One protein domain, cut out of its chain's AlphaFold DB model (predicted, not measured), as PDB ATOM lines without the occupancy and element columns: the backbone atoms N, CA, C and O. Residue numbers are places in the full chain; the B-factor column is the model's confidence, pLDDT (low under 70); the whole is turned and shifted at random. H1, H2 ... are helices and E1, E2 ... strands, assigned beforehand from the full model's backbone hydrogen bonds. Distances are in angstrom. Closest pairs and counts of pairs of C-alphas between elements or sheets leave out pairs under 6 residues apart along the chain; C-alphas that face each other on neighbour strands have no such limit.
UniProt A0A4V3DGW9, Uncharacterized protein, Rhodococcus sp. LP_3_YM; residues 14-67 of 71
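This is residues 14 to 67 of the 71 residues of an uncharacterized protein of Rhodococcus sp. LP_3_YM (UniProt A0A4V3DGW9). What is the main picture? A small antiparallel sheet of three strands, E1, E2 and E3, has the helix H1 crossing over one face, and a short second helix, H2, follows E3 and only grazes the sheet with residues 63 to 67. What makes it up? The printed part has 54 residues, with two named helices and three named strands in the order H1, E1, E2, E3, H2; the sheet's order is E1, E2, E3, and the class is mixed, helices and strands. How is the whole shaped? It is compact and rounded, with a radius of gyration of the C-alphas of 11.1 A and spans of 29 by 23 by 18 A.

Where does the first helix stand? H1, residues 15 to 25, is on the sheet made of E1, residues 34 to 36, E2, residues 44 to 49, and E3, residues 53 to 58, at a height over the sheet of 8.8 A. It lies over E2, but only just, with 3 of its C-alphas falling on that strand, and it runs across the strands, at 73 degrees to E2 on the local plane. The closest C-alphas of H1 and E1 are those of Val 15 and Leu 34, 7.3 A apart. How do the strands pair? E1, E2 and E3 form a meander, each strand the antiparallel neighbour of the one before. The hairpin E1 and E2 has directions 143 degrees apart, with N 48 and O 35 within hydrogen-bond range at 2.8 A; the hairpin E2 and E3 has directions 155 degrees apart, with N 45 and O 57 at 2.8 A and N 49 and O 53 at 2.9 A. Where is the last helix? H2, residues 61 to 67, only grazes the sheet; its closest C-alpha pair to E3 is Ala 64 and Pro 58, 5.2 A apart, and H1 and H2 are apart. In both helices every O i to N i+4 pair is within hydrogen-bond range.

Where does H1 begin? Its C-alpha 15 is at (24.140, 7.160, -4.976), and it is 15.2 A long. How long are the strands? E1 is 6.7 A, E2 15.1 A and E3 16.4 A from first to last C-alpha. Where does H2 end? H2 is 10.2 A long and ends at C-alpha 67, (27.937, 13.960, -24.120).

How large is it? The two C-alphas farthest apart, those of Asn 31 and Gly 62, are 30.0 A apart. Are there cuts or long links? The printed part has no cut and no long link; the links E2 to E3 and E3 to H2 are tight. Where is confidence low? Residues 38 to 40 and 65 to 67 are under 70, while the mean pLDDT of the printed part is 83.9.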
ATOM      1  N   ASP A  14      24.911  12.017  -5.378       83.88
ATOM      2  CA  ASP A  14      25.040  10.847  -4.522       83.88
ATOM      3  C   ASP A  14      24.410   9.598  -5.153       83.88
ATOM      4  O   ASP A  14      23.727   9.625  -6.181       83.88
ATOM      5  N   VAL A  15      24.662   8.454  -4.519       84.62
ATOM      6  CA  VAL A  15      24.140   7.160  -4.976       84.62
ATOM      7  C   VAL A  15      22.606   7.106  -4.919       84.62
ATOM      8  O   VAL A  15      21.995   6.378  -5.701       84.62
ATOM      9  N   ALA A  16      21.964   7.865  -4.024       88.00
ATOM     10  CA  ALA A  16      20.509   7.870  -3.890       88.00
ATOM     11  C   ALA A  16      19.841   8.602  -5.063       88.00
ATOM     12  O   ALA A  16      18.871   8.094  -5.631       88.00
ATOM     13  N   LEU A  17      20.405   9.735  -5.490       88.88
ATOM     14  CA  LEU A  17      20.014  10.463  -6.691       88.88
ATOM     15  C   LEU A  17      20.119   9.561  -7.920       88.88
ATOM     16  O   LEU A  17      19.158   9.435  -8.677       88.88
ATOM     17  N   VAL A  18      21.259   8.888  -8.082       88.38
ATOM     18  CA  VAL A  18      21.510   7.996  -9.223       88.38
ATOM     19  C   VAL A  18      20.525   6.832  -9.224       88.38
ATOM     20  O   VAL A  18      19.960   6.512 -10.266       88.38
ATOM     21  N   ARG A  19      20.245   6.239  -8.058       89.44
ATOM     22  CA  ARG A  19      19.241   5.179  -7.924       89.44
ATOM     23  C   ARG A  19      17.845   5.664  -8.311       89.44
ATOM     24  O   ARG A  19      17.159   4.962  -9.042       89.44
ATOM     25  N   ARG A  20      17.439   6.863  -7.882       90.94
ATOM     26  CA  ARG A  20      16.135   7.443  -8.243       90.94
ATOM     27  C   ARG A  20      16.012   7.682  -9.749       90.94
ATOM     28  O   ARG A  20      14.979   7.349 -10.319       90.94
ATOM     29  N   LEU A  21      17.054   8.230 -10.377       90.75
ATOM     30  CA  LEU A  21      17.094   8.453 -11.827       90.75
ATOM     31  C   LEU A  21      17.047   7.131 -12.597       90.75
ATOM     32  O   LEU A  21      16.312   7.008 -13.572       90.75
ATOM     33  N   LEU A  22      17.775   6.119 -12.123       90.62
ATOM     34  CA  LEU A  22      17.763   4.794 -12.726       90.62
ATOM     35  C   LEU A  22      16.382   4.137 -12.604       90.62
ATOM     36  O   LEU A  22      15.878   3.602 -13.581       90.62
ATOM     37  N   SER A  23      15.730   4.232 -11.442       90.50
ATOM     38  CA  SER A  23      14.372   3.713 -11.246       90.50
ATOM     39  C   SER A  23      13.322   4.393 -12.125       90.50
ATOM     40  O   SER A  23      12.365   3.728 -12.509       90.50
ATOM     41  N   SER A  24      13.470   5.684 -12.436       92.25
ATOM     42  CA  SER A  24      12.498   6.402 -13.268       92.25
ATOM     43  C   SER A  24      12.747   6.249 -14.768       92.25
ATOM     44  O   SER A  24      11.789   6.133 -15.523       92.25
ATOM     45  N   GLN A  25      14.008   6.252 -15.206       90.69
ATOM     46  CA  GLN A  25      14.357   6.254 -16.631       90.69
ATOM     47  C   GLN A  25      14.684   4.856 -17.168       90.69
ATOM     48  O   GLN A  25      14.448   4.582 -18.341       90.69
ATOM     49  N   MET A  26      15.235   3.972 -16.331       89.00
ATOM     50  CA  MET A  26      15.716   2.640 -16.731       89.00
ATOM     51  C   MET A  26      15.382   1.580 -15.664       89.00
ATOM     52  O   MET A  26      16.281   0.967 -15.068       89.00
ATOM     53  N   PRO A  27      14.084   1.349 -15.388       89.44
ATOM     54  CA  PRO A  27      13.635   0.490 -14.293       89.44
ATOM     55  C   PRO A  27      14.173  -0.946 -14.378       89.44
ATOM     56  O   PRO A  27      14.373  -1.581 -13.343       89.44
ATOM     57  N   GLN A  28      14.494  -1.439 -15.579       89.88
ATOM     58  CA  GLN A  28      15.084  -2.763 -15.799       89.88
ATOM     59  C   GLN A  28      16.438  -2.963 -15.100       89.88
ATOM     60  O   GLN A  28      16.837  -4.096 -14.838       89.88
ATOM     61  N   TRP A  29      17.146  -1.877 -14.778       89.56
ATOM     62  CA  TRP A  29      18.450  -1.923 -14.114       89.56
ATOM     63  C   TRP A  29      18.427  -1.376 -12.689       89.56
ATOM     64  O   TRP A  29      19.437  -1.451 -11.992       89.56
ATOM     65  N   ALA A  30      17.280  -0.881 -12.217       88.19
ATOM     66  CA  ALA A  30      17.137  -0.251 -10.907       88.19
ATOM     67  C   ALA A  30      17.584  -1.142  -9.735       88.19
ATOM     68  O   ALA A  30      18.075  -0.644  -8.722       88.19
ATOM     69  N   ASN A  31      17.448  -2.462  -9.877       87.94
ATOM     70  CA  ASN A  31      17.794  -3.430  -8.836       87.94
ATOM     71  C   ASN A  31      19.260  -3.885  -8.871       87.94
ATOM     72  O   ASN A  31      19.688  -4.613  -7.978       87.94
ATOM     73  N   LEU A  32      20.043  -3.463  -9.867       91.19
ATOM     74  CA  LEU A  32      21.455  -3.821  -9.939       91.19
ATOM     75  C   LEU A  32      22.273  -3.068  -8.869       91.19
ATOM     76  O   LEU A  32      21.919  -1.952  -8.454       91.19
ATOM     77  N   PRO A  33      23.378  -3.667  -8.389       89.69
ATOM     78  CA  PRO A  33      24.237  -3.025  -7.406       89.69
ATOM     79  C   PRO A  33      24.924  -1.804  -8.025       89.69
ATOM     80  O   PRO A  33      25.428  -1.861  -9.146       89.69
ATOM     81  N   LEU A  34      24.960  -0.707  -7.269       90.44
ATOM     82  CA  LEU A  34      25.641   0.529  -7.646       90.44
ATOM     83  C   LEU A  34      26.922   0.659  -6.826       90.44
ATOM     84  O   LEU A  34      26.866   0.665  -5.596       90.44
ATOM     85  N   ARG A  35      28.067   0.783  -7.500       89.12
ATOM     86  CA  ARG A  35      29.370   1.015  -6.862       89.12
ATOM     87  C   ARG A  35      30.008   2.267  -7.441       89.12
ATOM     88  O   ARG A  35      30.211   2.354  -8.648       89.12
ATOM     89  N   LEU A  36      30.331   3.229  -6.582       84.94
ATOM     90  CA  LEU A  36      31.084   4.405  -7.000       84.94
ATOM     91  C   LEU A  36      32.486   3.972  -7.442       84.94
ATOM     92  O   LEU A  36      33.129   3.177  -6.759       84.94
ATOM     93  N   VAL A  37      32.952   4.487  -8.576       83.06
ATOM     94  CA  VAL A  37      34.354   4.332  -8.971       83.06
ATOM     95  C   VAL A  37      35.157   5.396  -8.230       83.06
ATOM     96  O   VAL A  37      34.822   6.573  -8.297       83.06
ATOM     97  N   GLU A  38      36.216   4.996  -7.522       69.81
ATOM     98  CA  GLU A  38      37.059   5.919  -6.736       69.81
ATOM     99  C   GLU A  38      37.792   6.960  -7.599       69.81
ATOM    100  O   GLU A  38      38.245   7.987  -7.097       69.81
ATOM    101  N   SER A  39      37.871   6.724  -8.911       67.50
ATOM    102  CA  SER A  39      38.446   7.662  -9.869       67.50
ATOM    103  C   SER A  39      37.620   8.945  -9.963       67.50
ATOM    104  O   SER A  39      36.464   8.944 -10.392       67.50
ATOM    105  N   ILE A  40      38.265  10.063  -9.645       65.81
ATOM    106  CA  ILE A  40      37.736  11.417  -9.802       65.81
ATOM    107  C   ILE A  40      37.826  11.862 -11.266       65.81
ATOM    108  O   ILE A  40      38.717  12.607 -11.655       65.81
ATOM    109  N   GLY A  41      36.906  11.382 -12.106       71.44
ATOM    110  CA  GLY A  41      36.727  11.965 -13.436       71.44
ATOM    111  C   GLY A  41      36.390  13.455 -13.309       71.44
ATOM    112  O   GLY A  41      35.495  13.817 -12.543       71.44
ATOM    113  N   THR A  42      37.120  14.310 -14.029       76.56
ATOM    114  CA  THR A  42      36.992  15.777 -13.944       76.56
ATOM    115  C   THR A  42      35.637  16.269 -14.450       76.56
ATOM    116  O   THR A  42      35.048  17.169 -13.855       76.56
ATOM    117  N   ASP A  43      35.120  15.618 -15.494       79.50
ATOM    118  CA  ASP A  43      33.862  15.995 -16.151       79.50
ATOM    119  C   ASP A  43      32.696  15.089 -15.759       79.50
ATOM    120  O   ASP A  43      31.539  15.504 -15.774       79.50
ATOM    121  N   ASN A  44      32.988  13.834 -15.408       83.88
ATOM    122  CA  ASN A  44      31.978  12.821 -15.140       83.88
ATOM    123  C   ASN A  44      32.263  12.070 -13.843       83.88
ATOM    124  O   ASN A  44      33.375  11.601 -13.597       83.88
ATOM    125  N   VAL A  45      31.212  11.858 -13.059       87.44
ATOM    126  CA  VAL A  45      31.185  10.821 -12.033       87.44
ATOM    127  C   VAL A  45      30.902   9.487 -12.717       87.44
ATOM    128  O   VAL A  45      29.904   9.341 -13.424       87.44
ATOM    129  N   MET A  46      31.768   8.504 -12.478       88.69
ATOM    130  CA  MET A  46      31.578   7.139 -12.961       88.69
ATOM    131  C   MET A  46      31.036   6.240 -11.853       88.69
ATOM    132  O   MET A  46      31.592   6.164 -10.755       88.69
ATOM    133  N   ILE A  47      29.955   5.526 -12.151       88.06
ATOM    134  CA  ILE A  47      29.311   4.600 -11.216       88.06
ATOM    135  C   ILE A  47      29.143   3.263 -11.925       88.06
ATOM    136  O   ILE A  47      28.511   3.194 -12.974       88.06
ATOM    137  N   ARG A  48      29.699   2.188 -11.364       90.31
ATOM    138  CA  ARG A  48      29.480   0.833 -11.884       90.31
ATOM    139  C   ARG A  48      28.082   0.369 -11.514       90.31
ATOM    140  O   ARG A  48      27.659   0.511 -10.365       90.31
ATOM    141  N   LEU A  49      27.411  -0.210 -12.493       90.75
ATOM    142  CA  LEU A  49      26.073  -0.763 -12.407       90.75
ATOM    143  C   LEU A  49      26.172  -2.258 -12.713       90.75
ATOM    144  O   LEU A  49      26.447  -2.660 -13.844       90.75
ATOM    145  N   GLY A  50      26.001  -3.093 -11.690       89.19
ATOM    146  CA  GLY A  50      26.329  -4.511 -11.815       89.19
ATOM    147  C   GLY A  50      27.820  -4.718 -12.094       89.19
ATOM    148  O   GLY A  50      28.678  -3.997 -11.570       89.19
ATOM    149  N   ASP A  51      28.114  -5.705 -12.937       87.25
ATOM    150  CA  ASP A  51      29.489  -6.064 -13.297       87.25
ATOM    151  C   ASP A  51      29.896  -5.581 -14.696       87.25
ATOM    152  O   ASP A  51      31.088  -5.441 -14.973       87.25
ATOM    153  N   LEU A  52      28.919  -5.264 -15.557       87.44
ATOM    154  CA  LEU A  52      29.145  -4.995 -16.982       87.44
ATOM    155  C   LEU A  52      28.865  -3.550 -17.412       87.44
ATOM    156  O   LEU A  52      29.313  -3.152 -18.483       87.44
ATOM    157  N   LEU A  53      28.135  -2.763 -16.616       89.12
ATOM    158  CA  LEU A  53      27.687  -1.428 -17.017       89.12
ATOM    159  C   LEU A  53      28.360  -0.327 -16.191       89.12
ATOM    160  O   LEU A  53      28.721  -0.510 -15.023       89.12
ATOM    161  N   VAL A  54      28.496   0.847 -16.806       89.56
ATOM    162  CA  VAL A  54      28.963   2.079 -16.163       89.56
ATOM    163  C   VAL A  54      28.003   3.209 -16.506       89.56
ATOM    164  O   VAL A  54      27.677   3.433 -17.667       89.56
ATOM    165  N   ILE A  55      27.580   3.939 -15.482       88.12
ATOM    166  CA  ILE A  55      26.833   5.184 -15.592       88.12
ATOM    167  C   ILE A  55      27.848   6.327 -15.574       88.12
ATOM    168  O   ILE A  55      28.670   6.414 -14.656       88.12
ATOM    169  N   ARG A  56      27.774   7.205 -16.577       88.31
ATOM    170  CA  ARG A  56      28.516   8.470 -16.641       88.31
ATOM    171  C   ARG A  56      27.550   9.602 -16.317       88.31
ATOM    172  O   ARG A  56      26.628   9.858 -17.082       88.31
ATOM    173  N   MET A  57      27.739  10.228 -15.161       85.25
ATOM    174  CA  MET A  57      26.965  11.394 -14.740       85.25
ATOM    175  C   MET A  57      27.807  12.654 -14.938       85.25
ATOM    176  O   MET A  57      28.826  12.785 -14.251       85.25
ATOM    177  N   PRO A  58      27.397  13.581 -15.819       86.38
ATOM    178  CA  PRO A  58      28.019  14.891 -15.923       86.38
ATOM    179  C   PRO A  58      28.063  15.602 -14.578       86.38
ATOM    180  O   PRO A  58      27.058  15.678 -13.871       86.38
ATOM    181  N   ARG A  59      29.227  16.156 -14.246       83.75
ATOM    182  CA  ARG A  59      29.416  17.003 -13.064       83.75
ATOM    183  C   ARG A  59      28.936  18.431 -13.291       83.75
ATOM    184  O   ARG A  59      28.614  19.116 -12.333       83.75
ATOM    185  N   THR A  60      28.897  18.904 -14.533       83.06
ATOM    186  CA  THR A  60      28.514  20.284 -14.862       83.06
ATOM    187  C   THR A  60      27.621  20.320 -16.103       83.06
ATOM    188  O   THR A  60      27.652  19.380 -16.906       83.06
ATOM    189  N   PRO A  61      26.846  21.402 -16.308       75.56
ATOM    190  CA  PRO A  61      26.084  21.595 -17.541       75.56
ATOM    191  C   PRO A  61      26.961  21.514 -18.800       75.56
ATOM    192  O   PRO A  61      26.602  20.814 -19.740       75.56
ATOM    193  N   GLY A  62      28.157  22.118 -18.785       73.50
ATOM    194  CA  GLY A  62      29.093  22.049 -19.915       73.50
ATOM    195  C   GLY A  62      29.615  20.634 -20.198       73.50
ATOM    196  O   GLY A  62      29.780  20.251 -21.355       73.50
ATOM    197  N   ALA A  63      29.806  19.809 -19.161       72.69
ATOM    198  CA  ALA A  63      30.127  18.392 -19.344       72.69
ATOM    199  C   ALA A  63      28.945  17.604 -19.935       72.69
ATOM    200  O   ALA A  63      29.155  16.671 -20.710       72.69
ATOM    201  N   ALA A  64      27.705  17.985 -19.607       70.56
ATOM    202  CA  ALA A  64      26.507  17.374 -20.177       70.56
ATOM    203  C   ALA A  64      26.359  17.704 -21.671       70.56
ATOM    204  O   ALA A  64      26.033  16.820 -22.458       70.56
ATOM    205  N   GLU A  65      26.675  18.935 -22.081       68.00
ATOM    206  CA  GLU A  65      26.708  19.334 -23.496       68.00
ATOM    207  C   GLU A  65      27.764  18.563 -24.306       68.00
ATOM    208  O   GLU A  65      27.578  18.312 -25.499       68.00
ATOM    209  N   GLY A  66      28.858  18.150 -23.657       61.12
ATOM    210  CA  GLY A  66      29.891  17.300 -24.247       61.12
ATOM    211  C   GLY A  66      29.394  15.902 -24.631       61.12
ATOM    212  O   GLY A  66      29.786  15.397 -25.679       61.12
ATOM    213  N   ILE A  67      28.477  15.309 -23.853       61.78
ATOM    214  CA  ILE A  67      27.937  13.960 -24.120       61.78
ATOM    215  C   ILE A  67      27.176  13.911 -25.449       61.78
ATOM    216  O   ILE A  67      27.246  12.916 -26.168       61.78
TER     217      ILE A  67